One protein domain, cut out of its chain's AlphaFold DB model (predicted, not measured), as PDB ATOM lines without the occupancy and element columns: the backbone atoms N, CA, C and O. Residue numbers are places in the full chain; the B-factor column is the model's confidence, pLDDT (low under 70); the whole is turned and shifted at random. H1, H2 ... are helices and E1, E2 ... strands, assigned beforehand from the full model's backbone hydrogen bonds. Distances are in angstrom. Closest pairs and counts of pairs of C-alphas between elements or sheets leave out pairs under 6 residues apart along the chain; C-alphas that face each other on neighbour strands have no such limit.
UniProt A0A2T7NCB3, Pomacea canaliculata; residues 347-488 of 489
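Overview. This is residues 347 to 488 of the 489 residues of a protein of Pomacea canaliculata (UniProt A0A2T7NCB3). A long, strongly twisted sheet of four strands, E4 to E7, makes one part of this domain, and a smaller sheet of E1, E2, E3 and E8 makes another, with no strand of the one touching a strand of the other. The helix H1 lies over the edge strand E7 of the long sheet, and loop residues 395 to 400 stick out. The printed part has 142 residues with eight named strands and one named helix, in the order E1 E2 E3 E4 E5 E6 E7 H1 E8; the long sheet runs E4, E5, E6, E7, antiparallel, and the smaller E1, E2, E3, E8, mixed. The class is mixed, helices and strands, with under half of the residues in named elements; the whole is compact, with a radius of gyration of the C-alphas of 16.5 A and spans of 49 by 38 by 37 A.

Along the chain. E4 is residues 413 to 415, E5 residues 418 to 427, 25.6 A long, E6 residues 431 to 440, 28.3 A, and E7 residues 443 to 452, 28.9 A. E7 begins at C-alpha 443, (162.141, 200.518, 153.486). H1 is residues 464 to 477, 20.4 A long. E1 is residues 356 to 358, beginning at C-alpha 356, (156.237, 197.759, 178.400); E2 is residues 370 to 376, 16.9 A, and E3 residues 385 to 389, 13.0 A. E8, residues 484 to 488, 13.4 A, ends at C-alpha 488, (146.232, 186.014, 171.867).

Arrangement. E4, E5, E6 and E7 form a meander, each strand the antiparallel neighbour of the one before, and each successive two are a hairpin. N 413 and O 420 of E4 and E5 are 2.9 A apart, N 421 and O 437 of E5 and E6 2.9 A, and N 436 and O 447 of E6 and E7 2.8 A, within hydrogen-bond range. E5 bends by 54 degrees at residue 424. H1 is on this sheet, which gives two layers, a helix on one face of a sheet, at a height over the sheet of 9.9 A. H1 runs along the strands, at 4 degrees to E7 on the local plane; their closest C-alphas, Phe 450 and Val 474, are 6.9 A apart. Every O i to N i+4 pair in H1 is within hydrogen-bond range. In the other sheet, E2 and E3 are an antiparallel hairpin, with N 374 and O 387 2.9 A apart, and E3 and E8 are parallel, with N 388 and O 486 3.0 A apart. E1 and E2 meet only at a point, where the C-alphas of Arg 356 and Asn 374 face each other at 4.2 A. H1 is not on this sheet.

Size, cuts and confidence. The two C-alphas farthest apart, of Gly 364 and Ser 463, are 49.5 A apart. The printed part has no cut. The links E1 to E2, E3 to E4 and E7 to H1 are long. Residues 395 to 400 and 458 to 464, of which 464 belongs to H1, stand free. The mean pLDDT of the printed part is 84.9, and residues 392 to 402 are under 70.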
ATOM      1  N   ARG A 347     139.973 196.114 180.910       82.56
ATOM      2  CA  ARG A 347     140.149 197.166 181.923       82.56
ATOM      3  C   ARG A 347     140.852 196.677 183.191       82.56
ATOM      4  O   ARG A 347     141.101 197.466 184.093       82.56
ATOM      5  N   ASP A 348     141.155 195.390 183.251       83.31
ATOM      6  CA  ASP A 348     141.837 194.693 184.338       83.31
ATOM      7  C   ASP A 348     143.157 194.040 183.885       83.31
ATOM      8  O   ASP A 348     143.844 193.427 184.699       83.31
ATOM      9  N   LEU A 349     143.552 194.202 182.612       89.19
ATOM     10  CA  LEU A 349     144.793 193.648 182.063       89.19
ATOM     11  C   LEU A 349     145.647 194.735 181.399       89.19
ATOM     12  O   LEU A 349     145.560 194.986 180.192       89.19
ATOM     13  N   TYR A 350     146.498 195.371 182.201       93.75
ATOM     14  CA  TYR A 350     147.390 196.441 181.760       93.75
ATOM     15  C   TYR A 350     148.858 196.005 181.719       93.75
ATOM     16  O   TYR A 350     149.284 195.193 182.544       93.75
ATOM     17  N   PRO A 351     149.658 196.571 180.797       95.25
ATOM     18  CA  PRO A 351     151.077 196.287 180.740       95.25
ATOM     19  C   PRO A 351     151.798 196.983 181.896       95.25
ATOM     20  O   PRO A 351     151.578 198.169 182.151       95.25
ATOM     21  N   TYR A 352     152.710 196.276 182.563       95.56
ATOM     22  CA  TYR A 352     153.556 196.903 183.579       95.56
ATOM     23  C   TYR A 352     154.534 197.906 182.965       95.56
ATOM     24  O   TYR A 352     155.134 197.643 181.919       95.56
ATOM     25  N   ASP A 353     154.744 199.032 183.646       95.00
ATOM     26  CA  ASP A 353     155.510 200.169 183.128       95.00
ATOM     27  C   ASP A 353     156.980 199.816 182.858       95.00
ATOM     28  O   ASP A 353     157.552 200.268 181.868       95.00
ATOM     29  N   HIS A 354     157.586 198.985 183.710       94.12
ATOM     30  CA  HIS A 354     159.009 198.638 183.629       94.12
ATOM     31  C   HIS A 354     159.371 197.754 182.428       94.12
ATOM     32  O   HIS A 354     160.510 197.775 181.967       94.12
ATOM     33  N   SER A 355     158.420 196.966 181.922       95.69
ATOM     34  CA  SER A 355     158.652 196.006 180.837       95.69
ATOM     35  C   SER A 355     157.839 196.308 179.584       95.69
ATOM     36  O   SER A 355     157.893 195.525 178.635       95.69
ATOM     37  N   ARG A 356     157.072 197.406 179.554       95.62
ATOM     38  CA  ARG A 356     156.237 197.759 178.400       95.62
ATOM     39  C   ARG A 356     157.077 197.980 177.145       95.62
ATOM     40  O   ARG A 356     158.227 198.411 177.212       95.62
ATOM     41  N   VAL A 357     156.474 197.751 175.985       95.56
ATOM     42  CA  VAL A 357     157.066 198.153 174.704       95.56
ATOM     43  C   VAL A 357     156.825 199.648 174.487       95.56
ATOM     44  O   VAL A 357     155.694 200.121 174.603       95.56
ATOM     45  N   LEU A 358     157.886 200.397 174.178       93.69
ATOM     46  CA  LEU A 358     157.801 201.816 173.827       93.69
ATOM     47  C   LEU A 358     157.740 201.949 172.305       93.69
ATOM     48  O   LEU A 358     158.639 201.485 171.602       93.69
ATOM     49  N   LEU A 359     156.682 202.579 171.798       90.81
ATOM     50  CA  LEU A 359     156.588 202.927 170.383       90.81
ATOM     51  C   LEU A 359     157.262 204.272 170.115       90.81
ATOM     52  O   LEU A 359     157.296 205.153 170.972       90.81
ATOM     53  N   ASN A 360     157.740 204.454 168.885       87.44
ATOM     54  CA  ASN A 360     158.201 205.761 168.438       87.44
ATOM     55  C   ASN A 360     157.032 206.752 168.427       87.44
ATOM     56  O   ASN A 360     155.954 206.462 167.899       87.44
ATOM     57  N   VAL A 361     157.276 207.937 168.981       89.06
ATOM     58  CA  VAL A 361     156.320 209.041 168.966       89.06
ATOM     59  C   VAL A 361     156.108 209.502 167.523       89.06
ATOM     60  O   VAL A 361     157.061 209.758 166.784       89.06
ATOM     61  N   LEU A 362     154.851 209.586 167.106       84.31
ATOM     62  CA  LEU A 362     154.458 210.027 165.781       84.31
ATOM     63  C   LEU A 362     154.444 211.561 165.743       84.31
ATOM     64  O   LEU A 362     154.014 212.203 166.704       84.31
ATOM     65  N   PRO A 363     154.857 212.183 164.624       83.75
ATOM     66  CA  PRO A 363     154.731 213.626 164.466       83.75
ATOM     67  C   PRO A 363     153.269 214.064 164.620       83.75
ATOM     68  O   PRO A 363     152.401 213.556 163.912       83.75
ATOM     69  N   GLY A 364     153.008 215.000 165.534       84.62
ATOM     70  CA  GLY A 364     151.662 215.507 165.821       84.62
ATOM     71  C   GLY A 364     150.879 214.733 166.890       84.62
ATOM     72  O   GLY A 364     149.831 215.216 167.305       84.62
ATOM     73  N   ASP A 365     151.391 213.602 167.386       83.31
ATOM     74  CA  ASP A 365     150.816 212.880 168.530       83.31
ATOM     75  C   ASP A 365     151.914 212.508 169.546       83.31
ATOM     76  O   ASP A 365     152.486 211.418 169.477       83.31
ATOM     77  N   PRO A 366     152.198 213.388 170.532       83.69
ATOM     78  CA  PRO A 366     153.157 213.135 171.613       83.69
ATOM     79  C   PRO A 366     152.824 211.926 172.504       83.69
ATOM     80  O   PRO A 366     153.587 211.598 173.412       83.69
ATOM     81  N   HIS A 367     151.662 211.301 172.312       82.75
ATOM     82  CA  HIS A 367     151.132 210.226 173.143       82.75
ATOM     83  C   HIS A 367     150.913 208.923 172.365       82.75
ATOM     84  O   HIS A 367     150.222 208.008 172.835       82.75
ATOM     85  N   SER A 368     151.511 208.813 171.179       86.31
ATOM     86  CA  SER A 368     151.469 207.606 170.357       86.31
ATOM     87  C   SER A 368     152.486 206.537 170.788       86.31
ATOM     88  O   SER A 368     152.652 205.544 170.082       86.31
ATOM     89  N   ASP A 369     153.179 206.722 171.916       90.12
ATOM     90  CA  ASP A 369     154.239 205.832 172.419       90.12
ATOM     91  C   ASP A 369     153.707 204.543 173.075       90.12
ATOM     92  O   ASP A 369     154.486 203.695 173.520       90.12
ATOM     93  N   PHE A 370     152.383 204.405 173.167       93.50
ATOM     94  CA  PHE A 370     151.723 203.360 173.939       93.50
ATOM     95  C   PHE A 370     151.025 202.313 173.071       93.50
ATOM     96  O   PHE A 370     150.146 202.625 172.263       93.50
ATOM     97  N   TYR A 371     151.343 201.052 173.360       92.94
ATOM     98  CA  TYR A 371     150.556 199.879 173.000       92.94
ATOM     99  C   TYR A 371     150.563 198.897 174.176       92.94
ATOM    100  O   TYR A 371     151.549 198.824 174.910       92.94
ATOM    101  N   ASN A 372     149.476 198.144 174.363       94.50
ATOM    102  CA  ASN A 372     149.395 197.144 175.424       94.50
ATOM    103  C   ASN A 372     150.225 195.903 175.046       94.50
ATOM    104  O   ASN A 372     149.746 194.980 174.378       94.50
ATOM    105  N   ALA A 373     151.508 195.958 175.403       95.88
ATOM    106  CA  ALA A 373     152.475 194.889 175.217       95.88
ATOM    107  C   ALA A 373     153.653 195.013 176.194       95.88
ATOM    108  O   ALA A 373     154.073 196.125 176.529       95.88
ATOM    109  N   ASN A 374     154.239 193.874 176.571       96.94
ATOM    110  CA  ASN A 374     155.427 193.777 177.420       96.94
ATOM    111  C   ASN A 374     156.500 192.885 176.788       96.94
ATOM    112  O   ASN A 374     156.195 191.894 176.124       96.94
ATOM    113  N   TYR A 375     157.766 193.200 177.052       97.12
ATOM    114  CA  TYR A 375     158.869 192.278 176.820       97.12
ATOM    115  C   TYR A 375     158.839 191.140 177.838       97.12
ATOM    116  O   TYR A 375     158.691 191.374 179.036       97.12
ATOM    117  N   ILE A 376     159.055 189.918 177.359       95.38
ATOM    118  CA  ILE A 376     159.107 188.703 178.166       95.38
ATOM    119  C   ILE A 376     160.454 188.020 177.932       95.38
ATOM    120  O   ILE A 376     160.913 187.869 176.793       95.38
ATOM    121  N   HIS A 377     161.120 187.640 179.019       94.38
ATOM    122  CA  HIS A 377     162.344 186.848 178.956       94.38
ATOM    123  C   HIS A 377     162.010 185.414 178.525       94.38
ATOM    124  O   HIS A 377     160.987 184.863 178.928       94.38
ATOM    125  N   GLY A 378     162.866 184.808 177.707       91.62
ATOM    126  CA  GLY A 378     162.842 183.364 177.509       91.62
ATOM    127  C   GLY A 378     163.772 182.658 178.488       91.62
ATOM    128  O   GLY A 378     164.186 183.240 179.487       91.62
ATOM    129  N   TYR A 379     164.117 181.403 178.197       89.69
ATOM    130  CA  TYR A 379     164.914 180.580 179.115       89.69
ATOM    131  C   TYR A 379     166.322 181.153 179.347       89.69
ATOM    132  O   TYR A 379     166.717 181.359 180.486       89.69
ATOM    133  N   ASN A 380     167.045 181.472 178.265       89.94
ATOM    134  CA  ASN A 380     168.431 181.970 178.315       89.94
ATOM    135  C   ASN A 380     168.612 183.331 177.627       89.94
ATOM    136  O   ASN A 380     169.737 183.764 177.388       89.94
ATOM    137  N   LYS A 381     167.517 184.002 177.258       90.94
ATOM    138  CA  LYS A 381     167.570 185.245 176.491       90.94
ATOM    139  C   LYS A 381     166.627 186.280 177.084       90.94
ATOM    140  O   LYS A 381     165.411 186.086 177.161       90.94
ATOM    141  N   LYS A 382     167.191 187.420 177.491       93.00
ATOM    142  CA  LYS A 382     166.387 188.551 177.953       93.00
ATOM    143  C   LYS A 382     165.595 189.143 176.779       93.00
ATOM    144  O   LYS A 382     166.122 189.234 175.675       93.00
ATOM    145  N   LYS A 383     164.347 189.569 177.032       93.75
ATOM    146  CA  LYS A 383     163.467 190.205 176.032       93.75
ATOM    147  C   LYS A 383     163.330 189.372 174.741       93.75
ATOM    148  O   LYS A 383     163.325 189.916 173.642       93.75
ATOM    149  N   GLU A 384     163.260 188.045 174.868       93.62
ATOM    150  CA  GLU A 384     163.132 187.127 173.726       93.62
ATOM    151  C   GLU A 384     161.767 187.237 173.041       93.62
ATOM    152  O   GLU A 384     161.670 187.061 171.825       93.62
ATOM    153  N   PHE A 385     160.727 187.573 173.802       95.81
ATOM    154  CA  PHE A 385     159.371 187.704 173.291       95.81
ATOM    155  C   PHE A 385     158.797 189.082 173.592       95.81
ATOM    156  O   PHE A 385     159.197 189.754 174.544       95.81
ATOM    157  N   ILE A 386     157.818 189.479 172.789       96.38
ATOM    158  CA  ILE A 386     156.876 190.541 173.119       96.38
ATOM    159  C   ILE A 386     155.513 189.876 173.271       96.38
ATOM    160  O   ILE A 386     154.975 189.366 172.290       96.38
ATOM    161  N   ALA A 387     154.966 189.878 174.483       96.25
ATOM    162  CA  ALA A 387     153.579 189.503 174.715       96.25
ATOM    163  C   ALA A 387     152.703 190.731 174.462       96.25
ATOM    164  O   ALA A 387     152.898 191.772 175.089       96.25
ATOM    165  N   ALA A 388     151.774 190.618 173.523       93.50
ATOM    166  CA  ALA A 388     150.930 191.712 173.067       93.50
ATOM    167  C   ALA A 388     149.452 191.326 173.140       93.50
ATOM    168  O   ALA A 388     149.099 190.167 172.912       93.50
ATOM    169  N   GLN A 389     148.574 192.299 173.386       91.31
ATOM    170  CA  GLN A 389     147.140 192.080 173.186       91.31
ATOM    171  C   GLN A 389     146.817 191.909 171.690       91.31
ATOM    172  O   GLN A 389     147.472 192.511 170.825       91.31
ATOM    173  N   GLY A 390     145.764 191.152 171.373       83.88
ATOM    174  CA  GLY A 390     145.192 191.109 170.028       83.88
ATOM    175  C   GLY A 390     144.607 192.463 169.616       83.88
ATOM    176  O   GLY A 390     143.893 193.106 170.392       83.88
ATOM    177  N   LYS A 391     144.884 192.893 168.377       73.56
ATOM    178  CA  LYS A 391     144.450 194.198 167.856       73.56
ATOM    179  C   LYS A 391     142.939 194.377 168.005       73.56
ATOM    180  O   LYS A 391     142.170 193.457 167.739       73.56
ATOM    181  N   GLU A 392     142.519 195.563 168.423       63.81
ATOM    182  CA  GLU A 392     141.115 195.968 168.456       63.81
ATOM    183  C   GLU A 392     140.729 196.737 167.192       63.81
ATOM    184  O   GLU A 392     141.564 197.418 166.583       63.81
ATOM    185  N   TYR A 393     139.458 196.636 166.806       52.09
ATOM    186  CA  TYR A 393     138.878 197.522 165.805       52.09
ATOM    187  C   TYR A 393     138.790 198.933 166.402       52.09
ATOM    188  O   TYR A 393     138.268 199.112 167.496       52.09
ATOM    189  N   PHE A 394     139.307 199.938 165.689       38.31
ATOM    190  CA  PHE A 394     139.196 201.347 166.101       38.31
ATOM    191  C   PHE A 394     137.756 201.878 165.998       38.31
ATOM    192  O   PHE A 394     137.417 202.871 166.635       38.31
ATOM    193  N   THR A 395     136.895 201.209 165.228       26.92
ATOM    194  CA  THR A 395     135.459 201.489 165.183       26.92
ATOM    195  C   THR A 395     134.778 200.650 166.256       26.92
ATOM    196  O   THR A 395     134.833 199.421 166.202       26.92
ATOM    197  N   VAL A 396     134.156 201.315 167.232       27.30
ATOM    198  CA  VAL A 396     133.390 200.703 168.325       27.30
ATOM    199  C   VAL A 396     132.193 199.951 167.741       27.30
ATOM    200  O   VAL A 396     131.086 200.468 167.654       27.30
ATOM    201  N   ILE A 397     132.416 198.715 167.314       26.59
ATOM    202  CA  ILE A 397     131.358 197.740 167.093       26.59
ATOM    203  C   ILE A 397     131.631 196.650 168.117       26.59
ATOM    204  O   ILE A 397     132.568 195.866 167.976       26.59
ATOM    205  N   TYR A 398     130.847 196.678 169.197       30.86
ATOM    206  CA  TYR A 398     130.858 195.702 170.283       30.86
ATOM    207  C   TYR A 398     130.584 194.306 169.717       30.86
ATOM    208  O   TYR A 398     129.442 193.863 169.607       30.86
ATOM    209  N   LEU A 399     131.647 193.624 169.314       31.16
ATOM    210  CA  LEU A 399     131.629 192.259 168.827       31.16
ATOM    211  C   LEU A 399     132.653 191.483 169.639       31.16
ATOM    212  O   LEU A 399     133.746 191.969 169.930       31.16
ATOM    213  N   ASN A 400     132.285 190.261 170.012       43.06
ATOM    214  CA  ASN A 400     133.089 189.336 170.805       43.06
ATOM    215  C   ASN A 400     134.277 188.769 169.989       43.06
ATOM    216  O   ASN A 400     134.591 187.583 170.063       43.06
ATOM    217  N   PHE A 401     134.917 189.600 169.160       47.56
ATOM    218  CA  PHE A 401     136.067 189.233 168.351       47.56
ATOM    219  C   PHE A 401     137.262 188.970 169.254       47.56
ATOM    220  O   PHE A 401     137.697 189.852 169.997       47.56
ATOM    221  N   LYS A 402     137.844 187.772 169.135       58.22
ATOM    222  CA  LYS A 402     139.086 187.426 169.832       58.22
ATOM    223  C   LYS A 402     140.251 188.337 169.423       58.22
ATOM    224  O   LYS A 402     141.057 188.709 170.261       58.22
ATOM    225  N   CYS A 403     140.314 188.726 168.150       71.88
ATOM    226  CA  CYS A 403     141.291 189.663 167.598       71.88
ATOM    227  C   CYS A 403     140.726 190.261 166.304       71.88
ATOM    228  O   CYS A 403     140.101 189.539 165.528       71.88
ATOM    229  N   ALA A 404     140.948 191.551 166.056       76.75
ATOM    230  CA  ALA A 404     140.686 192.139 164.750       76.75
ATOM    231  C   ALA A 404     141.671 191.575 163.724       76.75
ATOM    232  O   ALA A 404     142.848 191.373 164.037       76.75
ATOM    233  N   GLN A 405     141.213 191.355 162.495       82.00
ATOM    234  CA  GLN A 405     142.119 191.047 161.398       82.00
ATOM    235  C   GLN A 405     142.972 192.286 161.087       82.00
ATOM    236  O   GLN A 405     142.466 193.304 160.624       82.00
ATOM    237  N   TYR A 406     144.274 192.196 161.359       84.06
ATOM    238  CA  TYR A 406     145.249 193.275 161.146       84.06
ATOM    239  C   TYR A 406     146.195 192.997 159.965       84.06
ATOM    240  O   TYR A 406     147.205 193.677 159.790       84.06
ATOM    241  N   TRP A 407     145.872 191.987 159.157       85.88
ATOM    242  CA  TRP A 407     146.549 191.642 157.909       85.88
ATOM    243  C   TRP A 407     145.574 191.784 156.725       85.88
ATOM    244  O   TRP A 407     144.359 191.701 156.930       85.88
ATOM    245  N   PRO A 408     146.065 191.973 155.488       83.50
ATOM    246  CA  PRO A 408     145.203 192.160 154.320       83.50
ATOM    247  C   PRO A 408     144.289 190.950 154.081       83.50
ATOM    248  O   PRO A 408     144.757 189.810 154.121       83.50
ATOM    249  N   SER A 409     142.995 191.186 153.840       71.44
ATOM    250  CA  SER A 409     142.094 190.204 153.210       71.44
ATOM    251  C   SER A 409     142.240 190.189 151.685       71.44
ATOM    252  O   SER A 409     141.948 189.176 151.061       71.44
ATOM    253  N   GLU A 410     142.713 191.301 151.117       71.88
ATOM    254  CA  GLU A 410     142.946 191.537 149.687       71.88
ATOM    255  C   GLU A 410     144.441 191.830 149.421       71.88
ATOM    256  O   GLU A 410     145.308 191.437 150.205       71.88
ATOM    257  N   ASP A 411     144.762 192.537 148.333       70.50
ATOM    258  CA  ASP A 411     146.134 192.756 147.850       70.50
ATOM    259  C   ASP A 411     147.044 193.521 148.828       70.50
ATOM    260  O   ASP A 411     148.250 193.259 148.911       70.50
ATOM    261  N   ALA A 412     146.498 194.496 149.561       82.88
ATOM    262  CA  ALA A 412     147.263 195.305 150.504       82.88
ATOM    263  C   ALA A 412     146.389 195.914 151.602       82.88
ATOM    264  O   ALA A 412     145.234 196.266 151.384       82.88
ATOM    265  N   LEU A 413     146.983 196.105 152.778       84.56
ATOM    266  CA  LEU A 413     146.406 196.855 153.889       84.56
ATOM    267  C   LEU A 413     147.301 198.058 154.179       84.56
ATOM    268  O   LEU A 413     148.488 197.892 154.456       84.56
ATOM    269  N   SER A 414     146.730 199.261 154.145       83.75
ATOM    270  CA  SER A 414     147.433 200.482 154.549       83.75
ATOM    271  C   SER A 414     147.086 200.826 155.996       83.75
ATOM    272  O   SER A 414     145.920 201.031 156.330       83.75
ATOM    273  N   ALA A 415     148.098 200.900 156.857       78.00
ATOM    274  CA  ALA A 415     147.988 201.266 158.264       78.00
ATOM    275  C   ALA A 415     148.903 202.468 158.556       78.00
ATOM    276  O   ALA A 415     150.085 202.330 158.877       78.00
ATOM    277  N   GLY A 416     148.356 203.677 158.418       80.88
ATOM    278  CA  GLY A 416     149.132 204.912 158.541       80.88
ATOM    279  C   GLY A 416     150.188 205.021 157.438       80.88
ATOM    280  O   GLY A 416     149.850 205.066 156.262       80.88
ATOM    281  N   ARG A 417     151.474 205.067 157.816       83.12
ATOM    282  CA  ARG A 417     152.614 205.138 156.873       83.12
ATOM    283  C   ARG A 417     153.100 203.771 156.392       83.12
ATOM    284  O   ARG A 417     154.114 203.702 155.703       83.12
ATOM    285  N   LEU A 418     152.448 202.707 156.844       87.00
ATOM    286  CA  LEU A 418     152.904 201.344 156.667       87.00
ATOM    287  C   LEU A 418     151.944 200.613 155.730       87.00
ATOM    288  O   LEU A 418     150.746 200.548 155.997       87.00
ATOM    289  N   THR A 419     152.477 200.058 154.648       90.38
ATOM    290  CA  THR A 419     151.729 199.219 153.710       90.38
ATOM    291  C   THR A 419     152.111 197.768 153.947       90.38
ATOM    292  O   THR A 419     153.289 197.420 153.951       90.38
ATOM    293  N   ILE A 420     151.117 196.914 154.170       90.88
ATOM    294  CA  ILE A 420     151.301 195.485 154.416       90.88
ATOM    295  C   ILE A 420     150.753 194.722 153.218       90.88
ATOM    296  O   ILE A 420     149.621 194.955 152.800       90.88
ATOM    297  N   ARG A 421     151.533 193.782 152.689       91.50
ATOM    298  CA  ARG A 421     151.137 192.904 151.580       91.50
ATOM    299  C   ARG A 421     151.307 191.450 151.973       91.50
ATOM    300  O   ARG A 421     152.281 191.100 152.642       91.50
ATOM    301  N   VAL A 422     150.389 190.596 151.534       89.12
ATOM    302  CA  VAL A 422     150.540 189.144 151.670       89.12
ATOM    303  C   VAL A 422     151.247 188.625 150.427       89.12
ATOM    304  O   VAL A 422     150.721 188.714 149.325       89.12
ATOM    305  N   LYS A 423     152.447 188.070 150.595       91.75
ATOM    306  CA  LYS A 423     153.182 187.440 149.494       91.75
ATOM    307  C   LYS A 423     152.743 185.997 149.282       91.75
ATOM    308  O   LYS A 423     152.655 185.529 148.153       91.75
ATOM    309  N   ARG A 424     152.554 185.265 150.379       90.44
ATOM    310  CA  ARG A 424     152.204 183.844 150.348       90.44
ATOM    311  C   ARG A 424     151.456 183.459 151.610       90.44
ATOM    312  O   ARG A 424     151.804 183.912 152.698       90.44
ATOM    313  N   VAL A 425     150.480 182.574 151.451       90.19
ATOM    314  CA  VAL A 425     149.823 181.873 152.554       90.19
ATOM    315  C   VAL A 425     150.099 180.385 152.395       90.19
ATOM    316  O   VAL A 425     149.916 179.828 151.316       90.19
ATOM    317  N   THR A 426     150.564 179.746 153.460       89.69
ATOM    318  CA  THR A 426     150.747 178.296 153.530       89.69
ATOM    319  C   THR A 426     149.810 177.750 154.593       89.69
ATOM    320  O   THR A 426     149.966 178.054 155.776       89.69
ATOM    321  N   SER A 427     148.828 176.964 154.163       90.81
ATOM    322  CA  SER A 427     147.869 176.311 155.052       90.81
ATOM    323  C   SER A 427     148.393 174.947 155.489       90.81
ATOM    324  O   SER A 427     148.889 174.176 154.669       90.81
ATOM    325  N   MET A 428     148.276 174.661 156.780       86.25
ATOM    326  CA  MET A 428     148.514 173.351 157.386       86.25
ATOM    327  C   MET A 428     147.239 172.925 158.131       86.25
ATOM    328  O   MET A 428     146.256 173.663 158.136       86.25
ATOM    329  N   ALA A 429     147.232 171.736 158.741       86.75
ATOM    330  CA  ALA A 429     146.043 171.219 159.425       86.75
ATOM    331  C   ALA A 429     145.619 172.094 160.622       86.75
ATOM    332  O   ALA A 429     144.449 172.439 160.755       86.75
ATOM    333  N   ASP A 430     146.582 172.487 161.461       86.88
ATOM    334  CA  ASP A 430     146.317 173.159 162.741       86.88
ATOM    335  C   ASP A 430     146.668 174.651 162.764       86.88
ATOM    336  O   ASP A 430     146.385 175.367 163.728       86.88
ATOM    337  N   PHE A 431     147.328 175.132 161.715       87.69
ATOM    338  CA  PHE A 431     147.809 176.500 161.633       87.69
ATOM    339  C   PHE A 431     148.032 176.937 160.190       87.69
ATOM    340  O   PHE A 431     148.119 176.132 159.265       87.69
ATOM    341  N   CYS A 432     148.179 178.242 159.996       89.50
ATOM    342  CA  CYS A 432     148.568 178.824 158.721       89.50
ATOM    343  C   CYS A 432     149.733 179.799 158.902       89.50
ATOM    344  O   CYS A 432     149.858 180.475 159.926       89.50
ATOM    345  N   ILE A 433     150.589 179.871 157.887       92.44
ATOM    346  CA  ILE A 433     151.754 180.754 157.843       92.44
ATOM    347  C   ILE A 433     151.507 181.799 156.760       92.44
ATOM    348  O   ILE A 433     151.156 181.447 155.634       92.44
ATOM    349  N   ARG A 434     151.694 183.082 157.076       91.81
ATOM    350  CA  ARG A 434     151.645 184.171 156.093       91.81
ATOM    351  C   ARG A 434     153.015 184.811 155.971       91.81
ATOM    352  O   ARG A 434     153.549 185.317 156.955       91.81
ATOM    353  N   ASP A 435     153.552 184.812 154.759       91.81
ATOM    354  CA  ASP A 435     154.718 185.611 154.407       91.81
ATOM    355  C   ASP A 435     154.221 187.011 154.039       91.81
ATOM    356  O   ASP A 435     153.580 187.205 153.003       91.81
ATOM    357  N   LEU A 436     154.491 187.975 154.908       91.88
ATOM    358  CA  LEU A 436     154.076 189.362 154.783       91.88
ATOM    359  C   LEU A 436     155.253 190.242 154.368       91.88
ATOM    360  O   LEU A 436     156.406 189.989 154.726       91.88
ATOM    361  N   ILE A 437     154.945 191.307 153.641       93.38
ATOM    362  CA  ILE A 437     155.880 192.379 153.319       93.38
ATOM    363  C   ILE A 437     155.347 193.670 153.930       93.38
ATOM    364  O   ILE A 437     154.200 194.033 153.695       93.38
ATOM    365  N   PHE A 438     156.186 194.326 154.723       92.94
ATOM    366  CA  PHE A 438     155.936 195.603 155.376       92.94
ATOM    367  C   PHE A 438     156.751 196.670 154.645       92.94
ATOM    368  O   PHE A 438     157.977 196.574 154.588       92.94
ATOM    369  N   GLU A 439     156.078 197.672 154.094       92.81
ATOM    370  CA  GLU A 439     156.675 198.761 153.322       92.81
ATOM    371  C   GLU A 439     156.426 200.089 154.044       92.81
ATOM    372  O   GLU A 439     155.295 200.397 154.422       92.81
ATOM    373  N   GLN A 440     157.480 200.877 154.244       89.44
ATOM    374  CA  GLN A 440     157.395 202.222 154.813       89.44
ATOM    375  C   GLN A 440     158.379 203.136 154.079       89.44
ATOM    376  O   GLN A 440     159.591 203.069 154.290       89.44
ATOM    377  N   GLY A 441     157.861 203.996 153.199       86.25
ATOM    378  CA  GLY A 441     158.706 204.783 152.297       86.25
ATOM    379  C   GLY A 441     159.528 203.869 151.384       86.25
ATOM    380  O   GLY A 441     158.961 203.042 150.677       86.25
ATOM    381  N   SER A 442     160.857 203.993 151.418       86.75
ATOM    382  CA  SER A 442     161.785 203.124 150.676       86.75
ATOM    383  C   SER A 442     162.166 201.838 151.419       86.75
ATOM    384  O   SER A 442     162.824 200.973 150.842       86.75
ATOM    385  N   GLN A 443     161.787 201.692 152.695       91.56
ATOM    386  CA  GLN A 443     162.141 200.518 153.486       91.56
ATOM    387  C   GLN A 443     161.142 199.385 153.274       91.56
ATOM    388  O   GLN A 443     159.929 199.592 153.291       91.56
ATOM    389  N   CYS A 444     161.669 198.170 153.149       92.25
ATOM    390  CA  CYS A 444     160.895 196.948 152.984       92.25
ATOM    391  C   CYS A 444     161.394 195.888 153.973       92.25
ATOM    392  O   CYS A 444     162.594 195.616 154.046       92.25
ATOM    393  N   ARG A 445     160.485 195.275 154.735       92.12
ATOM    394  CA  ARG A 445     160.797 194.177 155.662       92.12
ATOM    395  C   ARG A 445     159.877 192.992 155.423       92.12
ATOM    396  O   ARG A 445     158.674 193.147 155.252       92.12
ATOM    397  N   LYS A 446     160.450 191.790 155.446       92.44
ATOM    398  CA  LYS A 446     159.691 190.537 155.394       92.44
ATOM    399  C   LYS A 446     159.333 190.120 156.814       92.44
ATOM    400  O   LYS A 446     160.197 190.126 157.685       92.44
ATOM    401  N   VAL A 447     158.081 189.744 157.031       92.12
ATOM    402  CA  VAL A 447     157.573 189.277 158.324       92.12
ATOM    403  C   VAL A 447     156.837 187.967 158.103       92.12
ATOM    404  O   VAL A 447     156.031 187.856 157.185       92.12
ATOM    405  N   LYS A 448     157.094 186.968 158.944       93.44
ATOM    406  CA  LYS A 448     156.346 185.709 158.943       93.44
ATOM    407  C   LYS A 448     155.349 185.709 160.088       93.44
ATOM    408  O   LYS A 448     155.732 185.880 161.240       93.44
ATOM    409  N   MET A 449     154.078 185.506 159.765       94.06
ATOM    410  CA  MET A 449     153.007 185.396 160.748       94.06
ATOM    411  C   MET A 449     152.553 183.943 160.848       94.06
ATOM    412  O   MET A 449     152.012 183.393 159.890       94.06
ATOM    413  N   PHE A 450     152.750 183.346 162.018       94.44
ATOM    414  CA  PHE A 450     152.310 181.994 162.342       94.44
ATOM    415  C   PHE A 450     151.003 182.080 163.132       94.44
ATOM    416  O   PHE A 450     150.981 182.628 164.231       94.44
ATOM    417  N   HIS A 451     149.912 181.563 162.572       92.69
ATOM    418  CA  HIS A 451     148.580 181.652 163.165       92.69
ATOM    419  C   HIS A 451     148.045 180.247 163.435       92.69
ATOM    420  O   HIS A 451     147.665 179.542 162.503       92.69
ATOM    421  N   PHE A 452     148.024 179.855 164.710       91.12
ATOM    422  CA  PHE A 452     147.425 178.605 165.176       91.12
ATOM    423  C   PHE A 452     145.898 178.720 165.198       91.12
ATOM    424  O   PHE A 452     145.361 179.604 165.864       91.12
ATOM    425  N   THR A 453     145.202 177.863 164.450       85.69
ATOM    426  CA  THR A 453     143.774 178.029 164.125       85.69
ATOM    427  C   THR A 453     142.862 177.015 164.804       85.69
ATOM    428  O   THR A 453     141.650 177.203 164.796       85.69
ATOM    429  N   THR A 454     143.409 175.953 165.398       85.62
ATOM    430  CA  THR A 454     142.619 174.847 165.971       85.62
ATOM    431  C   THR A 454     142.551 174.866 167.497       85.62
ATOM    432  O   THR A 454     142.171 173.873 168.116       85.62
ATOM    433  N   TRP A 455     142.885 175.996 168.135       85.44
ATOM    434  CA  TRP A 455     142.695 176.145 169.579       85.44
ATOM    435  C   TRP A 455     141.193 176.249 169.916       85.44
ATOM    436  O   TRP A 455     140.554 177.205 169.468       85.44
ATOM    437  N   PRO A 456     140.617 175.330 170.719       83.50
ATOM    438  CA  PRO A 456     139.185 175.341 171.034       83.50
ATOM    439  C   PRO A 456     138.749 176.539 171.891       83.50
ATOM    440  O   PRO A 456     139.503 177.023 172.728       83.50
ATOM    441  N   ASP A 457     137.500 176.989 171.766       75.94
ATOM    442  CA  ASP A 457     137.024 178.183 172.485       75.94
ATOM    443  C   ASP A 457     137.051 178.055 174.013       75.94
ATOM    444  O   ASP A 457     137.465 178.992 174.693       75.94
ATOM    445  N   ASN A 458     136.651 176.895 174.537       75.00
ATOM    446  CA  ASN A 458     136.434 176.675 175.971       75.00
ATOM    447  C   ASN A 458     137.327 175.567 176.552       75.00
ATOM    448  O   ASN A 458     137.064 175.062 177.644       75.00
ATOM    449  N   SER A 459     138.360 175.141 175.824       78.81
ATOM    450  CA  SER A 459     139.237 174.053 176.259       78.81
ATOM    451  C   SER A 459     140.647 174.179 175.684       78.81
ATOM    452  O   SER A 459     140.978 175.105 174.944       78.81
ATOM    453  N   THR A 460     141.517 173.256 176.078       83.69
ATOM    454  CA  THR A 460     142.843 173.089 175.481       83.69
ATOM    455  C   THR A 460     142.773 172.107 174.310       83.69
ATOM    456  O   THR A 460     141.917 171.217 174.333       83.69
ATOM    457  N   PRO A 461     143.689 172.193 173.327       82.81
ATOM    458  CA  PRO A 461     143.807 171.179 172.283       82.81
ATOM    459  C   PRO A 461     143.857 169.761 172.871       82.81
ATOM    460  O   PRO A 461     144.558 169.512 173.855       82.81
ATOM    461  N   THR A 462     143.109 168.830 172.274       76.12
ATOM    462  CA  THR A 462     143.039 167.425 172.724       76.12
ATOM    463  C   THR A 462     144.355 166.680 172.515       76.12
ATOM    464  O   THR A 462     144.666 165.745 173.249       76.12
ATOM    465  N   SER A 463     145.145 167.120 171.535       82.56
ATOM    466  CA  SER A 463     146.473 166.606 171.234       82.56
ATOM    467  C   SER A 463     147.522 167.699 171.446       82.56
ATOM    468  O   SER A 463     147.378 168.787 170.886       82.56
ATOM    469  N   PRO A 464     148.605 167.438 172.202       89.44
ATOM    470  CA  PRO A 464     149.713 168.381 172.321       89.44
ATOM    471  C   PRO A 464     150.559 168.444 171.041       89.44
ATOM    472  O   PRO A 464     151.308 169.402 170.868       89.44
ATOM    473  N   TRP A 465     150.459 167.443 170.155       91.75
ATOM    474  CA  TRP A 465     151.294 167.332 168.956       91.75
ATOM    475  C   TRP A 465     151.112 168.510 168.006       91.75
ATOM    476  O   TRP A 465     152.106 169.062 167.554       91.75
ATOM    477  N   SER A 466     149.878 168.981 167.808       89.12
ATOM    478  CA  SER A 466     149.606 170.143 166.953       89.12
ATOM    479  C   SER A 466     150.351 171.392 167.430       89.12
ATOM    480  O   SER A 466     150.978 172.100 166.640       89.12
ATOM    481  N   LEU A 467     150.355 171.640 168.744       90.94
ATOM    482  CA  LEU A 467     151.072 172.765 169.342       90.94
ATOM    483  C   LEU A 467     152.596 172.562 169.314       90.94
ATOM    484  O   LEU A 467     153.340 173.531 169.142       90.94
ATOM    485  N   LEU A 468     153.076 171.327 169.483       93.06
ATOM    486  CA  LEU A 468     154.501 170.997 169.383       93.06
ATOM    487  C   LEU A 468     155.028 171.195 167.957       93.06
ATOM    488  O   LEU A 468     156.080 171.818 167.800       93.06
ATOM    489  N   ASP A 469     154.286 170.744 166.949       91.19
ATOM    490  CA  ASP A 469     154.614 170.909 165.532       91.19
ATOM    491  C   ASP A 469     154.601 172.386 165.141       91.19
ATOM    492  O   ASP A 469     155.557 172.885 164.540       91.19
ATOM    493  N   PHE A 470     153.575 173.124 165.576       93.06
ATOM    494  CA  PHE A 470     153.512 174.575 165.420       93.06
ATOM    495  C   PHE A 470     154.735 175.263 166.039       93.06
ATOM    496  O   PHE A 470     155.424 176.034 165.368       93.06
ATOM    497  N   ARG A 471     155.064 174.949 167.300       94.25
ATOM    498  CA  ARG A 471     156.229 175.522 167.994       94.25
ATOM    499  C   ARG A 471     157.536 175.166 167.291       94.25
ATOM    500  O   ARG A 471     158.431 176.007 167.215       94.25
ATOM    501  N   HIS A 472     157.674 173.931 166.815       94.00
ATOM    502  CA  HIS A 472     158.856 173.489 166.082       94.00
ATOM    503  C   HIS A 472     159.025 174.305 164.798       94.00
ATOM    504  O   HIS A 472     160.105 174.843 164.557       94.00
ATOM    505  N   LYS A 473     157.937 174.492 164.045       93.12
ATOM    506  CA  LYS A 473     157.925 175.280 162.812       93.12
ATOM    507  C   LYS A 473     158.243 176.760 163.053       93.12
ATOM    508  O   LYS A 473     159.052 177.323 162.321       93.12
ATOM    509  N   VAL A 474     157.692 177.360 164.112       93.50
ATOM    510  CA  VAL A 474     158.038 178.730 164.539       93.50
ATOM    511  C   VAL A 474     159.529 178.832 164.856       93.50
ATOM    512  O   VAL A 474     160.198 179.715 164.337       93.50
ATOM    513  N   ARG A 475     160.081 177.916 165.663       91.69
ATOM    514  CA  ARG A 475     161.499 177.960 166.061       91.69
ATOM    515  C   ARG A 475     162.471 177.761 164.901       91.69
ATOM    516  O   ARG A 475     163.541 178.350 164.931       91.69
ATOM    517  N   GLN A 476     162.115 176.949 163.907       93.00
ATOM    518  CA  GLN A 476     162.942 176.760 162.711       93.00
ATOM    519  C   GLN A 476     163.069 178.036 161.867       93.00
ATOM    520  O   GLN A 476     164.079 178.219 161.196       93.00
ATOM    521  N   GLU A 477     162.042 178.891 161.863       89.00
ATOM    522  CA  GLU A 477     161.965 180.063 160.980       89.00
ATOM    523  C   GLU A 477     162.086 181.405 161.720       89.00
ATOM    524  O   GLU A 477     162.177 182.452 161.077       89.00
ATOM    525  N   ALA A 478     162.073 181.402 163.055       85.06
ATOM    526  CA  ALA A 478     162.209 182.603 163.867       85.06
ATOM    527  C   ALA A 478     163.643 183.146 163.834       85.06
ATOM    528  O   ALA A 478     164.619 182.410 163.964       85.06
ATOM    529  N   HIS A 479     163.763 184.469 163.724       80.88
ATOM    530  CA  HIS A 479     165.043 185.154 163.850       80.88
ATOM    531  C   HIS A 479     165.465 185.227 165.320       80.88
ATOM    532  O   HIS A 479     164.687 185.636 166.182       80.88
ATOM    533  N   THR A 480     166.719 184.885 165.608       78.25
ATOM    534  CA  THR A 480     167.266 184.879 166.972       78.25
ATOM    535  C   THR A 480     167.645 186.257 167.486       78.25
ATOM    536  O   THR A 480     167.860 186.401 168.683       78.25
ATOM    537  N   ASP A 481     167.694 187.276 166.633       84.81
ATOM    538  CA  ASP A 481     168.309 188.563 166.993       84.81
ATOM    539  C   ASP A 481     167.274 189.615 167.395       84.81
ATOM    540  O   ASP A 481     167.603 190.660 167.947       84.81
ATOM    541  N   THR A 482     165.991 189.326 167.170       87.69
ATOM    542  CA  THR A 482     164.884 190.231 167.492       87.69
ATOM    543  C   THR A 482     163.834 189.516 168.341       87.69
ATOM    544  O   THR A 482     163.782 188.283 168.341       87.69
ATOM    545  N   PRO A 483     163.030 190.250 169.128       92.75
ATOM    546  CA  PRO A 483     161.964 189.639 169.907       92.75
ATOM    547  C   PRO A 483     160.864 189.071 169.005       92.75
ATOM    548  O   PRO A 483     160.412 189.740 168.075       92.75
ATOM    549  N   THR A 484     160.377 187.870 169.315       94.62
ATOM    550  CA  THR A 484     159.201 187.309 168.633       94.62
ATOM    551  C   THR A 484     157.925 187.864 169.259       94.62
ATOM    552  O   THR A 484     157.725 187.758 170.469       94.62
ATOM    553  N   ILE A 485     157.043 188.444 168.444       95.38
ATOM    554  CA  ILE A 485     155.740 188.931 168.909       95.38
ATOM    555  C   ILE A 485     154.786 187.743 169.043       95.38
ATOM    556  O   ILE A 485     154.554 187.011 168.081       95.38
ATOM    557  N   VAL A 486     154.214 187.576 170.232       95.62
ATOM    558  CA  VAL A 486     153.204 186.567 170.552       95.62
ATOM    559  C   VAL A 486     151.971 187.297 171.060       95.62
ATOM    560  O   VAL A 486     152.059 188.118 171.972       95.62
ATOM    561  N   HIS A 487     150.813 187.012 170.475       93.62
ATOM    562  CA  HIS A 487     149.557 187.591 170.931       93.62
ATOM    563  C   HIS A 487     148.452 186.539 170.940       93.62
ATOM    564  O   HIS A 487     148.451 185.593 170.151       93.62
ATOM    565  N   CYS A 488     147.492 186.737 171.830       88.06
ATOM    566  CA  CYS A 488     146.232 186.014 171.867       88.06
ATOM    567  C   CYS A 488     145.103 187.013 172.165       88.06
ATOM    568  O   CYS A 488     145.247 188.206 171.870       88.06
TER     569      CYS A 488